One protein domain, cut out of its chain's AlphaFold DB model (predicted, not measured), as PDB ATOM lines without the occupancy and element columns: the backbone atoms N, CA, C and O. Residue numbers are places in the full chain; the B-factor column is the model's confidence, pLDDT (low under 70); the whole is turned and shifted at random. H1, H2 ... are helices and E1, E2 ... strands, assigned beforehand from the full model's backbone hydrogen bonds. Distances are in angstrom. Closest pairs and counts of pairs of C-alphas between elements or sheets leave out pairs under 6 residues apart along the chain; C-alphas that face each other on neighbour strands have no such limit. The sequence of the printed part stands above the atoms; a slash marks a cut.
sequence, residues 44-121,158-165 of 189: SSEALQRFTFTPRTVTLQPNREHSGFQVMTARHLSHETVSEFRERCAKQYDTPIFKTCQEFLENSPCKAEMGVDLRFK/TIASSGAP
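This is residues 44 to 121 and 158 to 165 of the 189 residues of the protein "lysine-specific demethylase 4D-like" of Thrips palmi (UniProt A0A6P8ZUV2). A strongly twisted sheet of four strands has H2 over its E4 edge, while the hairpin of E1 and E2 makes the opposite edge. H1 packs on H2 at one end of the elongated outline, and H3 is set toward the other end. The printed part has 86 residues, with three named helices and four named strands in the order H1 E1 E2 H2 H3 E3 E4; the sheet runs E2 E1 E3 E4, all antiparallel. The class is mixed, and the whole is only just compact, close to loose: radius of gyration of the C-alphas 14.3 A, spans 43 by 25 by 22 A.

Start at H1, residues 45 to 50: it touches H2, residues 82 to 92, about perpendicular at 85 degrees, with the closest C-alphas, of Gln 49 and Val 82, 4.7 A apart. Next, E1, residues 56 to 62, and E2, residues 69 to 75, form an antiparallel hairpin; N 59 and O 72 are 2.8 A apart. H2 is on the sheet, its height 9.8 A over a local plane fitted to just 6 C-alphas, and lies over E4, residues 158 to 160. H3, residues 101 to 107, is only just not on the sheet, with 4 pairs of C-alphas within 10 A. E3, residues 112 to 118, has staggered pairing: with E1, N 58 and O 112 are 2.8 A apart; with E4, N 115 and O 159, 2.8 A. E2, H2 H3 and E3 make a split strand-helix-strand unit, its two strands running the same way with E1 between them; the crossover is right-handed. In H1, H2 and H3 every O i to N i+4 pair is within hydrogen-bond range.

Find C-alpha 45 at (140.078, 115.303, 102.886), where H1 begins. E1 spans 19.3 A, E2 19.7 A, H2 15.0 A and E3 17.3 A. E4 ends at C-alpha 160, (150.179, 125.361, 97.159).

The C-alphas farthest apart, of Glu 46 and Glu 65, are 46.3 A apart. Residues 122 to 157 are not printed, and C-alphas 121 and 158 are 12.1 A apart across that cut. Of the links printed whole, none is long. Look for pLDDT under 70 at 12 residues, among them 94 to 97 and 108 to 110.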
ATOM      1  N   SER A  44     140.506 113.612 106.683       63.66
ATOM      2  CA  SER A  44     140.416 115.070 106.721       63.66
ATOM      3  C   SER A  44     140.136 115.678 105.340       63.66
ATOM      4  O   SER A  44     139.959 116.888 105.233       63.66
ATOM      5  N   SER A  45     140.110 114.856 104.281       70.62
ATOM      6  CA  SER A  45     140.078 115.303 102.886       70.62
ATOM      7  C   SER A  45     138.747 115.950 102.489       70.62
ATOM      8  O   SER A  45     138.761 116.975 101.824       70.62
ATOM      9  N   GLU A  46     137.586 115.451 102.938       80.69
ATOM     10  CA  GLU A  46     136.298 116.049 102.530       80.69
ATOM     11  C   GLU A  46     136.090 117.443 103.147       80.69
ATOM     12  O   GLU A  46     135.712 118.395 102.460       80.69
ATOM     13  N   ALA A  47     136.396 117.587 104.439       84.31
ATOM     14  CA  ALA A  47     136.358 118.883 105.113       84.31
ATOM     15  C   ALA A  47     137.407 119.846 104.537       84.31
ATOM     16  O   ALA A  47     137.117 121.027 104.358       84.31
ATOM     17  N   LEU A  48     138.602 119.336 104.213       89.25
ATOM     18  CA  LEU A  48     139.657 120.106 103.559       89.25
ATOM     19  C   LEU A  48     139.218 120.599 102.179       89.25
ATOM     20  O   LEU A  48     139.400 121.772 101.891       89.25
ATOM     21  N   GLN A  49     138.587 119.763 101.354       90.94
ATOM     22  CA  GLN A  49     138.135 120.155 100.015       90.94
ATOM     23  C   GLN A  49     137.143 121.326 100.048       90.94
ATOM     24  O   GLN A  49     137.232 122.223  99.214       90.94
ATOM     25  N   ARG A  50     136.256 121.370 101.054       91.88
ATOM     26  CA  ARG A  50     135.285 122.464 101.253       91.88
ATOM     27  C   ARG A  50     135.870 123.703 101.934       91.88
ATOM     28  O   ARG A  50     135.205 124.738 101.992       91.88
ATOM     29  N   PHE A  51     137.080 123.615 102.485       93.31
ATOM     30  CA  PHE A  51     137.706 124.746 103.155       93.31
ATOM     31  C   PHE A  51     137.943 125.884 102.159       93.31
ATOM     32  O   PHE A  51     138.454 125.671 101.064       93.31
ATOM     33  N   THR A  52     137.551 127.096 102.539       94.62
ATOM     34  CA  THR A  52     137.670 128.286 101.695       94.62
ATOM     35  C   THR A  52     138.843 129.136 102.157       94.62
ATOM     36  O   THR A  52     138.981 129.421 103.348       94.62
ATOM     37  N   PHE A  53     139.674 129.579 101.220       94.69
ATOM     38  CA  PHE A  53     140.814 130.438 101.507       94.69
ATOM     39  C   PHE A  53     141.064 131.438 100.378       94.69
ATOM     40  O   PHE A  53     140.394 131.437  99.349       94.69
ATOM     41  N   THR A  54     142.017 132.336 100.610       94.50
ATOM     42  CA  THR A  54     142.441 133.338  99.635       94.50
ATOM     43  C   THR A  54     143.869 133.017  99.194       94.50
ATOM     44  O   THR A  54     144.792 133.184 100.006       94.50
ATOM     45  N   PRO A  55     144.091 132.550  97.955       92.94
ATOM     46  CA  PRO A  55     145.433 132.277  97.470       92.94
ATOM     47  C   PRO A  55     146.228 133.571  97.271       92.94
ATOM     48  O   PRO A  55     145.706 134.673  97.071       92.94
ATOM     49  N   ARG A  56     147.546 133.423  97.285       92.56
ATOM     50  CA  ARG A  56     148.506 134.449  96.903       92.56
ATOM     51  C   ARG A  56     149.292 133.926  95.720       92.56
ATOM     52  O   ARG A  56     149.818 132.820  95.784       92.56
ATOM     53  N   THR A  57     149.398 134.722  94.667       89.94
ATOM     54  CA  THR A  57     150.409 134.496  93.643       89.94
ATOM     55  C   THR A  57     151.781 134.717  94.251       89.94
ATOM     56  O   THR A  57     152.019 135.726  94.915       89.94
ATOM     57  N   VAL A  58     152.683 133.784  93.994       87.94
ATOM     58  CA  VAL A  58     154.093 133.861  94.343       87.94
ATOM     59  C   VAL A  58     154.900 133.802  93.061       87.94
ATOM     60  O   VAL A  58     154.634 132.977  92.191       87.94
ATOM     61  N   THR A  59     155.873 134.690  92.929       83.81
ATOM     62  CA  THR A  59     156.696 134.823  91.731       83.81
ATOM     63  C   THR A  59     158.159 134.791  92.126       83.81
ATOM     64  O   THR A  59     158.573 135.536  93.013       83.81
ATOM     65  N   LEU A  60     158.934 133.931  91.469       80.19
ATOM     66  CA  LEU A  60     160.391 133.933  91.551       80.19
ATOM     67  C   LEU A  60     160.928 134.855  90.463       80.19
ATOM     68  O   LEU A  60     160.727 134.599  89.278       80.19
ATOM     69  N   GLN A  61     161.595 135.933  90.860       78.12
ATOM     70  CA  GLN A  61     162.261 136.842  89.934       78.12
ATOM     71  C   GLN A  61     163.777 136.720  90.080       78.12
ATOM     72  O   GLN A  61     164.273 136.849  91.200       78.12
ATOM     73  N   PRO A  62     164.530 136.502  88.988       76.50
ATOM     74  CA  PRO A  62     165.981 136.602  89.024       76.50
ATOM     75  C   PRO A  62     166.395 137.987  89.516       76.50
ATOM     76  O   PRO A  62     165.902 139.009  89.026       76.50
ATOM     77  N   ASN A  63     167.308 138.028  90.478       72.81
ATOM     78  CA  ASN A  63     167.896 139.282  90.906       72.81
ATOM     79  C   ASN A  63     168.900 139.734  89.832       72.81
ATOM     80  O   ASN A  63     169.813 138.999  89.475       72.81
ATOM     81  N   ARG A  64     168.709 140.935  89.272       68.81
ATOM     82  CA  ARG A  64     169.584 141.462  88.209       68.81
ATOM     83  C   ARG A  64     170.931 141.971  88.734       68.81
ATOM     84  O   ARG A  64     171.852 142.133  87.942       68.81
ATOM     85  N   GLU A  65     171.042 142.218  90.037       71.00
ATOM     86  CA  GLU A  65     172.236 142.779  90.685       71.00
ATOM     87  C   GLU A  65     173.058 141.723  91.441       71.00
ATOM     88  O   GLU A  65     174.251 141.911  91.685       71.00
ATOM     89  N   HIS A  66     172.449 140.585  91.786       68.38
ATOM     90  CA  HIS A  66     173.086 139.500  92.530       68.38
ATOM     91  C   HIS A  66     172.757 138.138  91.921       68.38
ATOM     92  O   HIS A  66     171.663 137.931  91.407       68.38
ATOM     93  N   SER A  67     173.659 137.165  92.053       65.25
ATOM     94  CA  SER A  67     173.348 135.771  91.733       65.25
ATOM     95  C   SER A  67     172.285 135.240  92.706       65.25
ATOM     96  O   SER A  67     172.595 134.960  93.864       65.25
ATOM     97  N   GLY A  68     171.029 135.127  92.264       72.69
ATOM     98  CA  GLY A  68     169.944 134.576  93.077       72.69
ATOM     99  C   GLY A  68     168.544 134.953  92.596       72.69
ATOM    100  O   GLY A  68     168.373 135.597  91.562       72.69
ATOM    101  N   PHE A  69     167.536 134.559  93.376       77.06
ATOM    102  CA  PHE A  69     166.121 134.818  93.104       77.06
ATOM    103  C   PHE A  69     165.473 135.574  94.264       77.06
ATOM    104  O   PHE A  69     165.779 135.330  95.431       77.06
ATOM    105  N   GLN A  70     164.541 136.464  93.941       78.44
ATOM    106  CA  GLN A  70     163.660 137.123  94.892       78.44
ATOM    107  C   GLN A  70     162.259 136.519  94.807       78.44
ATOM    108  O   GLN A  70     161.712 136.330  93.721       78.44
ATOM    109  N   VAL A  71     161.665 136.254  95.970       81.69
ATOM    110  CA  VAL A  71     160.269 135.826  96.081       81.69
ATOM    111  C   VAL A  71     159.387 137.065  96.213       81.69
ATOM    112  O   VAL A  71     159.495 137.810  97.186       81.69
ATOM    113  N   MET A  72     158.493 137.275  95.253       81.81
ATOM    114  CA  MET A  72     157.451 138.298  95.310       81.81
ATOM    115  C   MET A  72     156.094 137.655  95.552       81.81
ATOM    116  O   MET A  72     155.808 136.593  95.007       81.81
ATOM    117  N   THR A  73     155.235 138.308  96.333       83.50
ATOM    118  CA  THR A  73     153.886 137.803  96.615       83.50
ATOM    119  C   THR A  73     152.827 138.846  96.294       83.50
ATOM    120  O   THR A  73     152.920 139.974  96.776       83.50
ATOM    121  N   ALA A  74     151.788 138.459  95.560       84.44
ATOM    122  CA  ALA A  74     150.592 139.258  95.311       84.44
ATOM    123  C   ALA A  74     149.359 138.505  95.822       84.44
ATOM    124  O   ALA A  74     149.243 137.294  95.644       84.44
ATOM    125  N   ARG A  75     148.438 139.196  96.492       77.25
ATOM    126  CA  ARG A  75     147.235 138.577  97.060       77.25
ATOM    127  C   ARG A  75     146.071 138.694  96.079       77.25
ATOM    128  O   ARG A  75     145.789 139.794  95.612       77.25
ATOM    129  N   HIS A  76     145.369 137.590  95.833       75.69
ATOM    130  CA  HIS A  76     144.074 137.621  95.150       75.69
ATOM    131  C   HIS A  76     142.984 138.076  96.117       75.69
ATOM    132  O   HIS A  76     143.069 137.794  97.303       75.69
ATOM    133  N   LEU A  77     141.962 138.790  95.651       75.94
ATOM    134  CA  LEU A  77     140.855 139.201  96.529       75.94
ATOM    135  C   LEU A  77     139.719 138.170  96.571       75.94
ATOM    136  O   LEU A  77     138.920 138.189  97.501       75.94
ATOM    137  N   SER A  78     139.650 137.265  95.592       85.62
ATOM    138  CA  SER A  78     138.629 136.221  95.536       85.62
ATOM    139  C   SER A  78     138.944 135.074  96.492       85.62
ATOM    140  O   SER A  78     140.075 134.591  96.571       85.62
ATOM    141  N   HIS A  79     137.909 134.632  97.194       91.75
ATOM    142  CA  HIS A  79     137.918 133.394  97.951       91.75
ATOM    143  C   HIS A  79     137.570 132.224  97.030       91.75
ATOM    144  O   HIS A  79     136.706 132.367  96.168       91.75
ATOM    145  N   GLU A  80     138.208 131.080  97.243       94.75
ATOM    146  CA  GLU A  80     137.845 129.822  96.590       94.75
ATOM    147  C   GLU A  80     138.029 128.653  97.563       94.75
ATOM    148  O   GLU A  80     138.753 128.747  98.564       94.75
ATOM    149  N   THR A  81     137.341 127.555  97.288       96.19
ATOM    150  CA  THR A  81     137.494 126.291  98.006       96.19
ATOM    151  C   THR A  81     138.790 125.585  97.610       96.19
ATOM    152  O   THR A  81     139.337 125.808  96.529       96.19
ATOM    153  N   VAL A  82     139.286 124.674  98.451       94.56
ATOM    154  CA  VAL A  82     140.440 123.831  98.093       94.56
ATOM    155  C   VAL A  82     140.157 122.984  96.852       94.56
ATOM    156  O   VAL A  82     141.060 122.798  96.037       94.56
ATOM    157  N   SER A  83     138.920 122.506  96.669       94.44
ATOM    158  CA  SER A  83     138.513 121.803  95.446       94.44
ATOM    159  C   SER A  83     138.633 122.678  94.199       94.44
ATOM    160  O   SER A  83     139.263 122.263  93.228       94.44
ATOM    161  N   GLU A  84     138.101 123.903  94.235       95.12
ATOM    162  CA  GLU A  84     138.177 124.841  93.106       95.12
ATOM    163  C   GLU A  84     139.631 125.220  92.803       95.12
ATOM    164  O   GLU A  84     140.058 125.163  91.648       95.12
ATOM    165  N   PHE A  85     140.419 125.500  93.849       93.94
ATOM    166  CA  PHE A  85     141.845 125.793  93.723       93.94
ATOM    167  C   PHE A  85     142.597 124.644  93.048       93.94
ATOM    168  O   PHE A  85     143.388 124.876  92.133       93.94
ATOM    169  N   ARG A  86     142.343 123.399  93.473       92.31
ATOM    170  CA  ARG A  86     142.965 122.198  92.901       92.31
ATOM    171  C   ARG A  86     142.631 122.054  91.420       92.31
ATOM    172  O   ARG A  86     143.544 121.885  90.617       92.31
ATOM    173  N   GLU A  87     141.353 122.136  91.052       92.69
ATOM    174  CA  GLU A  87     140.919 121.994  89.656       92.69
ATOM    175  C   GLU A  87     141.489 123.089  88.756       92.69
ATOM    176  O   GLU A  87     141.918 122.823  87.631       92.69
ATOM    177  N   ARG A  88     141.505 124.330  89.244       92.25
ATOM    178  CA  ARG A  88     142.057 125.469  88.515       92.25
ATOM    179  C   ARG A  88     143.567 125.335  88.345       92.25
ATOM    180  O   ARG A  88     144.065 125.502  87.233       92.25
ATOM    181  N   CYS A  89     144.285 124.982  89.410       89.12
ATOM    182  CA  CYS A  89     145.731 124.800  89.355       89.12
ATOM    183  C   CYS A  89     146.132 123.645  88.438       89.12
ATOM    184  O   CYS A  89     147.076 123.810  87.679       89.12
ATOM    185  N   ALA A  90     145.391 122.535  88.437       86.44
ATOM    186  CA  ALA A  90     145.648 121.407  87.542       86.44
ATOM    187  C   ALA A  90     145.497 121.765  86.050       86.44
ATOM    188  O   ALA A  90     146.126 121.142  85.202       86.44
ATOM    189  N   LYS A  91     144.669 122.766  85.713       86.31
ATOM    190  CA  LYS A  91     144.512 123.276  84.338       86.31
ATOM    191  C   LYS A  91     145.557 124.330  83.968       86.31
ATOM    192  O   LYS A  91     145.853 124.506  82.792       86.31
ATOM    193  N   GLN A  92     146.028 125.090  84.956       80.19
ATOM    194  CA  GLN A  92     146.828 126.298  84.752       80.19
ATOM    195  C   GLN A  92     148.333 126.061  84.903       80.19
ATOM    196  O   GLN A  92     149.123 126.722  84.232       80.19
ATOM    197  N   TYR A  93     148.723 125.166  85.804       74.25
ATOM    198  CA  TYR A  93     150.111 124.861  86.096       74.25
ATOM    199  C   TYR A  93     150.392 123.442  85.639       74.25
ATOM    200  O   TYR A  93     149.801 122.490  86.147       74.25
ATOM    201  N   ASP A  94     151.315 123.313  84.693       69.25
ATOM    202  CA  ASP A  94     151.933 122.020  84.459       69.25
ATOM    203  C   ASP A  94     152.738 121.632  85.712       69.25
ATOM    204  O   ASP A  94     153.177 122.498  86.485       69.25
ATOM    205  N   THR A  95     152.917 120.337  85.946       67.00
ATOM    206  CA  THR A  95     153.742 119.844  87.061       67.00
ATOM    207  C   THR A  95     155.048 119.305  86.494       67.00
ATOM    208  O   THR A  95     155.215 118.087  86.400       67.00
ATOM    209  N   PRO A  96     155.967 120.187  86.043       67.50
ATOM    210  CA  PRO A  96     157.251 119.742  85.541       67.50
ATOM    211  C   PRO A  96     157.997 119.030  86.667       67.50
ATOM    212  O   PRO A  96     158.154 119.554  87.771       67.50
ATOM    213  N   ILE A  97     158.450 117.815  86.377       67.00
ATOM    214  CA  ILE A  97     159.335 117.072  87.264       67.00
ATOM    215  C   ILE A  97     160.748 117.551  86.961       67.00
ATOM    216  O   ILE A  97     161.333 117.159  85.950       67.00
ATOM    217  N   PHE A  98     161.289 118.394  87.832       71.00
ATOM    218  CA  PHE A  98     162.684 118.801  87.752       71.00
ATOM    219  C   PHE A  98     163.558 117.710  88.368       71.00
ATOM    220  O   PHE A  98     163.301 117.239  89.471       71.00
ATOM    221  N   LYS A  99     164.602 117.282  87.661       70.19
ATOM    222  CA  LYS A  99     165.538 116.261  88.159       70.19
ATOM    223  C   LYS A  99     166.625 116.859  89.040       70.19
ATOM    224  O   LYS A  99     167.300 116.127  89.762       70.19
ATOM    225  N   THR A 100     166.843 118.170  88.941       71.88
ATOM    226  CA  THR A 100     167.870 118.889  89.699       71.88
ATOM    227  C   THR A 100     167.367 120.260  90.139       71.88
ATOM    228  O   THR A 100     166.544 120.876  89.463       71.88
ATOM    229  N   CYS A 101     167.930 120.790  91.230       68.50
ATOM    230  CA  CYS A 101     167.662 122.168  91.647       68.50
ATOM    231  C   CYS A 101     168.047 123.180  90.559       68.50
ATOM    232  O   CYS A 101     167.392 124.203  90.427       68.50
ATOM    233  N   GLN A 102     169.085 122.904  89.765       72.50
ATOM    234  CA  GLN A 102     169.474 123.776  88.656       72.50
ATOM    235  C   GLN A 102     168.390 123.824  87.576       72.50
ATOM    236  O   GLN A 102     167.995 124.907  87.160       72.50
ATOM    237  N   GLU A 103     167.851 122.666  87.194       74.44
ATOM    238  CA  GLU A 103     166.745 122.575  86.240       74.44
ATOM    239  C   GLU A 103     165.502 123.307  86.761       74.44
ATOM    240  O   GLU A 103     164.867 124.031  85.997       74.44
ATOM    241  N   PHE A 104     165.206 123.187  88.065       74.56
ATOM    242  CA  PHE A 104     164.171 123.990  88.716       74.56
ATOM    243  C   PHE A 104     164.475 125.480  88.594       74.56
ATOM    244  O   PHE A 104     163.601 126.219  88.192       74.56
ATOM    245  N   LEU A 105     165.680 125.959  88.908       71.88
ATOM    246  CA  LEU A 105     165.984 127.397  88.864       71.88
ATOM    247  C   LEU A 105     165.939 127.973  87.438       71.88
ATOM    248  O   LEU A 105     165.501 129.106  87.255       71.88
ATOM    249  N   GLU A 106     166.368 127.204  86.438       73.31
ATOM    250  CA  GLU A 106     166.396 127.619  85.029       73.31
ATOM    251  C   GLU A 106     165.007 127.599  84.379       73.31
ATOM    252  O   GLU A 106     164.706 128.449  83.541       73.31
ATOM    253  N   ASN A 107     164.158 126.648  84.778       70.56
ATOM    254  CA  ASN A 107     162.872 126.377  84.133       70.56
ATOM    255  C   ASN A 107     161.673 126.568  85.069       70.56
ATOM    256  O   ASN A 107     160.547 126.232  84.693       70.56
ATOM    257  N   SER A 108     161.892 127.079  86.289       64.88
ATOM    258  CA  SER A 108     160.832 127.245  87.282       64.88
ATOM    259  C   SER A 108     159.717 128.064  86.658       64.88
ATOM    260  O   SER A 108     160.001 129.120  86.069       64.88
ATOM    261  N   PRO A 109     158.445 127.662  86.819       62.34
ATOM    262  CA  PRO A 109     157.371 128.580  86.527       62.34
ATOM    263  C   PRO A 109     157.624 129.821  87.382       62.34
ATOM    264  O   PRO A 109     157.577 129.784  88.610       62.34
ATOM    265  N   CYS A 110     157.880 130.955  86.727       68.50
ATOM    266  CA  CYS A 110     158.107 132.228  87.408       68.50
ATOM    267  C   CYS A 110     156.887 132.649  88.246       68.50
ATOM    268  O   CYS A 110     156.914 133.695  88.878       68.50
ATOM    269  N   LYS A 111     155.794 131.876  88.237       82.19
ATOM    270  CA  LYS A 111     154.536 132.134  88.912       82.19
ATOM    271  C   LYS A 111     153.930 130.827  89.432       82.19
ATOM    272  O   LYS A 111     153.668 129.920  88.652       82.19
ATOM    273  N   ALA A 112     153.633 130.794  90.720       87.94
ATOM    274  CA  ALA A 112     152.866 129.764  91.408       87.94
ATOM    275  C   ALA A 112     151.820 130.435  92.310       87.94
ATOM    276  O   ALA A 112     151.794 131.662  92.443       87.94
ATOM    277  N   GLU A 113     150.960 129.657  92.956       90.94
ATOM    278  CA  GLU A 113     149.985 130.159  93.919       90.94
ATOM    279  C   GLU A 113     149.987 129.348  95.209       90.94
ATOM    280  O   GLU A 113     150.160 128.134  95.200       90.94
ATOM    281  N   MET A 114     149.782 130.021  96.341       91.62
ATOM    282  CA  MET A 114     149.677 129.362  97.638       91.62
ATOM    283  C   MET A 114     148.781 130.114  98.620       91.62
ATOM    284  O   MET A 114     148.754 131.343  98.662       91.62
ATOM    285  N   GLY A 115     148.082 129.369  99.466       91.62
ATOM    286  CA  GLY A 115     147.515 129.852 100.716       91.62
ATOM    287  C   GLY A 115     148.428 129.462 101.875       91.62
ATOM    288  O   GLY A 115     148.701 128.283 102.076       91.62
ATOM    289  N   VAL A 116     148.899 130.450 102.633       87.06
ATOM    290  CA  VAL A 116     149.801 130.276 103.786       87.06
ATOM    291  C   VAL A 116     149.157 130.808 105.058       87.06
ATOM    292  O   VAL A 116     148.272 131.667 104.993       87.06
ATOM    293  N   ASP A 117     149.631 130.323 106.205       86.00
ATOM    294  CA  ASP A 117     149.151 130.707 107.539       86.00
ATOM    295  C   ASP A 117     147.638 130.473 107.729       86.00
ATOM    296  O   ASP A 117     146.945 131.220 108.429       86.00
ATOM    297  N   LEU A 118     147.097 129.438 107.075       89.69
ATOM    298  CA  LEU A 118     145.671 129.131 107.102       89.69
ATOM    299  C   LEU A 118     145.330 128.403 108.402       89.69
ATOM    300  O   LEU A 118     145.929 127.383 108.741       89.69
ATOM    301  N   ARG A 119     144.343 128.911 109.142       87.50
ATOM    302  CA  ARG A 119     143.848 128.242 110.351       87.50
ATOM    303  C   ARG A 119     142.805 127.210 109.964       87.50
ATOM    304  O   ARG A 119     141.665 127.567 109.680       87.50
ATOM    305  N   PHE A 120     143.192 125.942 109.986       83.94
ATOM    306  CA  PHE A 120     142.287 124.840 109.703       83.94
ATOM    307  C   PHE A 120     142.620 123.632 110.573       83.94
ATOM    308  O   PHE A 120     143.789 123.304 110.769       83.94
ATOM    309  N   LYS A 121     141.581 122.990 111.112       83.06
ATOM    310  CA  LYS A 121     141.718 121.825 111.985       83.06
ATOM    311  C   LYS A 121     141.587 120.554 111.164       83.06
ATOM    312  O   LYS A 121     140.485 120.202 110.751       83.06
ATOM    313  N   THR A 158     149.234 124.997 104.944       91.69
ATOM    314  CA  THR A 158     149.690 125.576 103.680       91.69
ATOM    315  C   THR A 158     149.120 124.751 102.536       91.69
ATOM    316  O   THR A 158     149.211 123.527 102.560       91.69
ATOM    317  N   ILE A 159     148.538 125.424 101.548       93.25
ATOM    318  CA  ILE A 159     148.053 124.839 100.294       93.25
ATOM    319  C   ILE A 159     148.812 125.532  99.172       93.25
ATOM    320  O   ILE A 159     148.915 126.756  99.190       93.25
ATOM    321  N   ALA A 160     149.354 124.789  98.214       92.06
ATOM    322  CA  ALA A 160     150.179 125.361  97.159       92.06
ATOM    323  C   ALA A 160     149.991 124.636  95.825       92.06
ATOM    324  O   ALA A 160     149.668 123.449  95.799       92.06
ATOM    325  N   SER A 161     150.189 125.364  94.730       90.00
ATOM    326  CA  SER A 161     150.315 124.810  93.385       90.00
ATOM    327  C   SER A 161     151.739 124.306  93.127       90.00
ATOM    328  O   SER A 161     152.673 124.614  93.875       90.00
ATOM    329  N   SER A 162     151.912 123.601  92.007       85.00
ATOM    330  CA  SER A 162     153.227 123.267  91.451       85.00
ATOM    331  C   SER A 162     154.137 124.503  91.370       85.00
ATOM    332  O   SER A 162     153.677 125.607  91.060       85.00
ATOM    333  N   GLY A 163     155.419 124.312  91.690       79.56
ATOM    334  CA  GLY A 163     156.462 125.338  91.613       79.56
ATOM    335  C   GLY A 163     156.458 126.394  92.723       79.56
ATOM    336  O   GLY A 163     157.278 127.308  92.681       79.56
ATOM    337  N   ALA A 164     155.569 126.309  93.718       84.75
ATOM    338  CA  ALA A 164     155.522 127.296  94.794       84.75
ATOM    339  C   ALA A 164     156.782 127.238  95.686       84.75
ATOM    340  O   ALA A 164     157.018 126.222  96.345       84.75
ATOM    341  N   PRO A 165     157.583 128.319  95.759       79.56
ATOM    342  CA  PRO A 165     158.806 128.325  96.549       79.56
ATOM    343  C   PRO A 165     158.525 128.571  98.032       79.56
ATOM    344  O   PRO A 165     157.500 129.136  98.419       79.56
TER     345      PRO A 165